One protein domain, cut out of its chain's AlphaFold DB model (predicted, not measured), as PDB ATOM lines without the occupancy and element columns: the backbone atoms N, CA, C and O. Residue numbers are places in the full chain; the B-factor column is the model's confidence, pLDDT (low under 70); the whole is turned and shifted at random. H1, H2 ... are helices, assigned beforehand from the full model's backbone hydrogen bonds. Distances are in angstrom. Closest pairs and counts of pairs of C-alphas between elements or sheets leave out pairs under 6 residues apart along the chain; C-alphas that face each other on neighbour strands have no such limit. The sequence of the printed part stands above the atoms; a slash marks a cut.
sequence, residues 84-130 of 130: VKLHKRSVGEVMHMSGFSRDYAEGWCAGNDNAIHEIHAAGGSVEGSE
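AT A GLANCE: This is residues 84 to 130 of the 130 residues of the protein "Ead/Ea22-like family protein" of Buttiauxella sp. B2 (UniProt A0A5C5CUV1). One long helix, H2, makes the length of a rod, and the short helix H1 lies across its first end. Residues 84 to 90, with no named element, run alongside H2 toward that end and lead into H1, while residues 122 to 130 fold back from the other end of H2 toward the first printed residue. The printed part has 47 residues with two named helices, H1 then H2 along the chain, and no named strand; the class is all helix. It is only just loose, close to compact, with a radius of gyration of the C-alphas of 11.6 A, and spans 35 by 16 by 13 A.

HOW THE PARTS SIT: H1, residues 91 to 98, touches H2, residues 102 to 121, and their closest C-alphas are those of Val 94 and Ala 105, 5.3 A apart. H2 touches H1 with residues 102 to 109 alone. The lines of H1 and H2 stand at a steep tilt of 67 degrees, and the two helices run opposite ways. Their centres are 13.9 A apart. In H1 and H2 every O i to N i+4 pair is within hydrogen-bond range.

IN THESE COORDINATES: The printed part begins at C-alpha 84, at (31.586, 31.012, 31.184). H1 runs from Val 91, whose C-alpha is at (24.696, 33.038, 50.903), to Ser 98, 10.2 A from first to last C-alpha. After a tight link of 3 residues, H2 runs from Arg 102 to Ala 121, whose C-alpha is at (29.666, 18.001, 32.882), and is 28.5 A long from first to last C-alpha.

THE WHOLE: The two C-alphas farthest apart are those of Gly 99 and Gly 123, at 35.2 A. The C-alphas of Val 84 and Glu 130, the first and last printed residues, are 12.9 A apart. The printed part has no cut, and residue 130 is the chain's last. The mean pLDDT of the printed part is 91.8, and one residue, Glu 130, is under 70.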
ATOM      1  N   VAL A  84      32.869  30.376  30.898       89.69
ATOM      2  CA  VAL A  84      31.586  31.012  31.184       89.69
ATOM      3  C   VAL A  84      31.745  31.918  32.398       89.69
ATOM      4  O   VAL A  84      32.207  31.503  33.460       89.69
ATOM      5  N   LYS A  85      31.311  33.170  32.262       90.88
ATOM      6  CA  LYS A  85      31.329  34.148  33.354       90.88
ATOM      7  C   LYS A  85      30.156  33.920  34.297       90.88
ATOM      8  O   LYS A  85      29.124  34.583  34.189       90.88
ATOM      9  N   LEU A  86      30.316  32.983  35.226       91.25
ATOM     10  CA  LEU A  86      29.326  32.677  36.252       91.25
ATOM     11  C   LEU A  86      29.921  32.928  37.639       91.25
ATOM     12  O   LEU A  86      30.730  32.163  38.146       91.25
ATOM     13  N   HIS A  87      29.528  34.044  38.251       88.12
ATOM     14  CA  HIS A  87      30.100  34.481  39.520       88.12
ATOM     15  C   HIS A  87      29.596  33.619  40.677       88.12
ATOM     16  O   HIS A  87      28.385  33.554  40.922       88.12
ATOM     17  N   LYS A  88      30.520  33.051  41.451       89.75
ATOM     18  CA  LYS A  88      30.201  32.406  42.723       89.75
ATOM     19  C   LYS A  88      30.053  33.462  43.820       89.75
ATOM     20  O   LYS A  88      30.889  34.353  43.948       89.75
ATOM     21  N   ARG A  89      28.962  33.388  44.586       91.31
ATOM     22  CA  ARG A  89      28.675  34.281  45.720       91.31
ATOM     23  C   ARG A  89      28.243  33.459  46.920       91.31
ATOM     24  O   ARG A  89      27.564  32.443  46.771       91.31
ATOM     25  N   SER A  90      28.631  33.912  48.101       93.19
ATOM     26  CA  SER A  90      28.192  33.339  49.365       93.19
ATOM     27  C   SER A  90      26.724  33.661  49.641       93.19
ATOM     28  O   SER A  90      26.192  34.682  49.197       93.19
ATOM     29  N   VAL A  91      26.077  32.816  50.447       94.81
ATOM     30  CA  VAL A  91      24.696  33.038  50.903       94.81
ATOM     31  C   VAL A  91      24.557  34.414  51.561       94.81
ATOM     32  O   VAL A  91      23.602  35.125  51.276       94.81
ATOM     33  N   GLY A  92      25.534  34.837  52.372       95.50
ATOM     34  CA  GLY A  92      25.528  36.153  53.021       95.50
ATOM     35  C   GLY A  92      25.531  37.318  52.027       95.50
ATOM     36  O   GLY A  92      24.744  38.253  52.172       95.50
ATOM     37  N   GLU A  93      26.348  37.252  50.973       95.19
ATOM     38  CA  GLU A  93      26.350  38.263  49.906       95.19
ATOM     39  C   GLU A  93      25.013  38.298  49.160       95.19
ATOM     40  O   GLU A  93      24.472  39.372  48.900       95.19
ATOM     41  N   VAL A  94      24.439  37.132  48.852       95.44
ATOM     42  CA  VAL A  94      23.128  37.048  48.191       95.44
ATOM     43  C   VAL A  94      22.015  37.568  49.095       95.44
ATOM     44  O   VAL A  94      21.149  38.303  48.621       95.44
ATOM     45  N   MET A  95      22.062  37.286  50.396       95.88
ATOM     46  CA  MET A  95      21.157  37.865  51.388       95.88
ATOM     47  C   MET A  95      21.252  39.393  51.386       95.88
ATOM     48  O   MET A  95      20.226  40.060  51.292       95.88
ATOM     49  N   HIS A  96      22.457  39.966  51.399       95.44
ATOM     50  CA  HIS A  96      22.627  41.420  51.335       95.44
ATOM     51  C   HIS A  96      22.009  42.046  50.075       95.44
ATOM     52  O   HIS A  96      21.451  43.139  50.149       95.44
ATOM     53  N   MET A  97      22.052  41.353  48.935       91.94
ATOM     54  CA  MET A  97      21.486  41.848  47.672       91.94
ATOM     55  C   MET A  97      19.980  41.621  47.522       91.94
ATOM     56  O   MET A  97      19.325  42.337  46.771       91.94
ATOM     57  N   SER A  98      19.434  40.616  48.203       90.50
ATOM     58  CA  SER A  98      18.045  40.162  48.041       90.50
ATOM     59  C   SER A  98      17.096  40.649  49.138       90.50
ATOM     60  O   SER A  98      15.941  40.233  49.177       90.50
ATOM     61  N   GLY A  99      17.558  41.521  50.042       92.88
ATOM     62  CA  GLY A  99      16.751  41.992  51.171       92.88
ATOM     63  C   GLY A  99      16.713  41.011  52.348       92.88
ATOM     64  O   GLY A  99      15.705  40.911  53.038       92.88
ATOM     65  N   PHE A 100      17.817  40.296  52.580       92.38
ATOM     66  CA  PHE A 100      18.055  39.355  53.681       92.38
ATOM     67  C   PHE A 100      17.142  38.117  53.715       92.38
ATOM     68  O   PHE A 100      17.021  37.465  54.752       92.38
ATOM     69  N   SER A 101      16.544  37.737  52.583       94.12
ATOM     70  CA  SER A 101      15.801  36.477  52.481       94.12
ATOM     71  C   SER A 101      16.757  35.286  52.443       94.12
ATOM     72  O   SER A 101      17.513  35.105  51.486       94.12
ATOM     73  N   ARG A 102      16.721  34.466  53.495       93.62
ATOM     74  CA  ARG A 102      17.590  33.293  53.627       93.62
ATOM     75  C   ARG A 102      17.215  32.184  52.645       93.62
ATOM     76  O   ARG A 102      18.086  31.730  51.913       93.62
ATOM     77  N   ASP A 103      15.937  31.814  52.585       94.75
ATOM     78  CA  ASP A 103      15.451  30.731  51.716       94.75
ATOM     79  C   ASP A 103      15.735  31.030  50.238       94.75
ATOM     80  O   ASP A 103      16.142  30.156  49.472       94.75
ATOM     81  N   TYR A 104      15.588  32.299  49.842       94.94
ATOM     82  CA  TYR A 104      15.956  32.746  48.501       94.94
ATOM     83  C   TYR A 104      17.465  32.635  48.256       94.94
ATOM     84  O   TYR A 104      17.883  32.131  47.214       94.94
ATOM     85  N   ALA A 105      18.287  33.103  49.198       95.69
ATOM     86  CA  ALA A 105      19.736  33.105  49.042       95.69
ATOM     87  C   ALA A 105      20.322  31.687  48.981       95.69
ATOM     88  O   ALA A 105      21.165  31.413  48.128       95.69
ATOM     89  N   GLU A 106      19.843  30.775  49.830       94.69
ATOM     90  CA  GLU A 106      20.242  29.365  49.805       94.69
ATOM     91  C   GLU A 106      19.817  28.691  48.489       94.69
ATOM     92  O   GLU A 106      20.632  28.017  47.857       94.69
ATOM     93  N   GLY A 107      18.589  28.944  48.014       95.69
ATOM     94  CA  GLY A 107      18.109  28.431  46.729       95.69
ATOM     95  C   GLY A 107      18.899  28.955  45.524       95.69
ATOM     96  O   GLY A 107      19.220  28.191  44.613       95.69
ATOM     97  N   TRP A 108      19.267  30.239  45.525       95.06
ATOM     98  CA  TRP A 108      20.095  30.829  44.469       95.06
ATOM     99  C   TRP A 108      21.503  30.225  44.445       95.06
ATOM    100  O   TRP A 108      21.982  29.853  43.375       95.06
ATOM    101  N   CYS A 109      22.158  30.090  45.606       94.69
ATOM    102  CA  CYS A 109      23.496  29.498  45.697       94.69
ATOM    103  C   CYS A 109      23.490  28.032  45.243       94.69
ATOM    104  O   CYS A 109      24.334  27.653  44.436       94.69
ATOM    105  N   ALA A 110      22.502  27.242  45.679       95.12
ATOM    106  CA  ALA A 110      22.347  25.854  45.241       95.12
ATOM    107  C   ALA A 110      22.113  25.745  43.723       95.12
ATOM    108  O   ALA A 110      22.705  24.895  43.059       95.12
ATOM    109  N   GLY A 111      21.292  26.635  43.152       95.56
ATOM    110  CA  GLY A 111      21.077  26.704  41.707       95.56
ATOM    111  C   GLY A 111      22.338  27.092  40.929       95.56
ATOM    112  O   GLY A 111      22.589  26.537  39.861       95.56
ATOM    113  N   ASN A 112      23.151  28.002  41.468       94.75
ATOM    114  CA  ASN A 112      24.416  28.421  40.867       94.75
ATOM    115  C   ASN A 112      25.452  27.284  40.885       94.75
ATOM    116  O   ASN A 112      26.028  26.971  39.848       94.75
ATOM    117  N   ASP A 113      25.612  26.591  42.016       93.94
ATOM    118  CA  ASP A 113      26.498  25.425  42.101       93.94
ATOM    119  C   ASP A 113      26.063  24.306  41.138       93.94
ATOM    120  O   ASP A 113      26.907  23.708  40.469       93.94
ATOM    121  N   ASN A 114      24.753  24.074  40.988       95.81
ATOM    122  CA  ASN A 114      24.235  23.135  39.992       95.81
ATOM    123  C   ASN A 114      24.543  23.589  38.557       95.81
ATOM    124  O   ASN A 114      24.947  22.780  37.731       95.81
ATOM    125  N   ALA A 115      24.394  24.879  38.247       95.25
ATOM    126  CA  ALA A 115      24.734  25.406  36.927       95.25
ATOM    127  C   ALA A 115      26.231  25.248  36.607       95.25
ATOM    128  O   ALA A 115      26.567  24.833  35.501       95.25
ATOM    129  N   ILE A 116      27.125  25.509  37.569       94.19
ATOM    130  CA  ILE A 116      28.571  25.272  37.415       94.19
ATOM    131  C   ILE A 116      28.843  23.784  37.150       94.19
ATOM    132  O   ILE A 116      29.586  23.451  36.228       94.19
ATOM    133  N   HIS A 117      28.209  22.893  37.919       94.25
ATOM    134  CA  HIS A 117      28.337  21.447  37.733       94.25
ATOM    135  C   HIS A 117      27.916  21.004  36.325       94.25
ATOM    136  O   HIS A 117      28.671  20.303  35.655       94.25
ATOM    137  N   GLU A 118      26.751  21.447  35.848       96.06
ATOM    138  CA  GLU A 118      26.252  21.100  34.512       96.06
ATOM    139  C   GLU A 118      27.145  21.655  33.389       96.06
ATOM    140  O   GLU A 118      27.379  20.972  32.391       96.06
ATOM    141  N   ILE A 119      27.707  22.860  33.556       92.75
ATOM    142  CA  ILE A 119      28.659  23.431  32.588       92.75
ATOM    143  C   ILE A 119      29.917  22.557  32.490       92.75
ATOM    144  O   ILE A 119      30.360  22.247  31.383       92.75
ATOM    145  N   HIS A 120      30.470  22.119  33.624       91.81
ATOM    146  CA  HIS A 120      31.630  21.225  33.642       91.81
ATOM    147  C   HIS A 120      31.302  19.832  33.092       91.81
ATOM    148  O   HIS A 120      32.087  19.281  32.321       91.81
ATOM    149  N   ALA A 121      30.131  19.279  33.421       94.44
ATOM    150  CA  ALA A 121      29.666  18.001  32.882       94.44
ATOM    151  C   ALA A 121      29.530  18.030  31.347       94.44
ATOM    152  O   ALA A 121      29.799  17.030  30.683       94.44
ATOM    153  N   ALA A 122      29.185  19.188  30.775       91.12
ATOM    154  CA  ALA A 122      29.144  19.420  29.331       91.12
ATOM    155  C   ALA A 122      30.526  19.700  28.693       91.12
ATOM    156  O   ALA A 122      30.607  19.937  27.487       91.12
ATOM    157  N   GLY A 123      31.616  19.683  29.471       89.06
ATOM    158  CA  GLY A 123      32.977  19.962  28.999       89.06
ATOM    159  C   GLY A 123      33.296  21.451  28.818       89.06
ATOM    160  O   GLY A 123      34.276  21.789  28.149       89.06
ATOM    161  N   GLY A 124      32.466  22.338  29.373       88.88
ATOM    162  CA  GLY A 124      32.758  23.763  29.502       88.88
ATOM    163  C   GLY A 124      33.599  24.062  30.744       88.88
ATOM    164  O   GLY A 124      33.786  23.212  31.610       88.88
ATOM    165  N   SER A 125      34.090  25.292  30.840       90.12
ATOM    166  CA  SER A 125      34.761  25.822  32.031       90.12
ATOM    167  C   SER A 125      34.034  27.072  32.515       90.12
ATOM    168  O   SER A 125      33.425  27.783  31.712       90.12
ATOM    169  N   VAL A 126      34.071  27.347  33.818       91.62
ATOM    170  CA  VAL A 126      33.576  28.597  34.411       91.62
ATOM    171  C   VAL A 126      34.766  29.417  34.928       91.62
ATOM    172  O   VAL A 126      35.765  28.882  35.406       91.62
ATOM    173  N   GLU A 127      34.705  30.741  34.781       90.12
ATOM    174  CA  GLU A 127      35.787  31.633  35.210       90.12
ATOM    175  C   GLU A 127      35.896  31.635  36.744       90.12
ATOM    176  O   GLU A 127      34.929  31.942  37.441       90.12
ATOM    177  N   GLY A 128      37.077  31.304  37.276       80.44
ATOM    178  CA  GLY A 128      37.329  31.305  38.721       80.44
ATOM    179  C   GLY A 128      36.689  30.145  39.494       80.44
ATOM    180  O   GLY A 128      36.627  30.208  40.721       80.44
ATOM    181  N   SER A 129      36.215  29.102  38.806       72.62
ATOM    182  CA  SER A 129      35.781  27.843  39.417       72.62
ATOM    183  C   SER A 129      36.875  26.772  39.284       72.62
ATOM    184  O   SER A 129      36.784  25.882  38.437       72.62
ATOM    185  N   GLU A 130      37.922  26.879  40.096       57.00
ATOM    186  CA  GLU A 130      38.811  25.749  40.424       57.00
ATOM    187  C   GLU A 130      38.459  25.196  41.808       57.00
ATOM    188  O   GLU A 130      38.147  26.011  42.710       57.00
TER     189      GLU A 130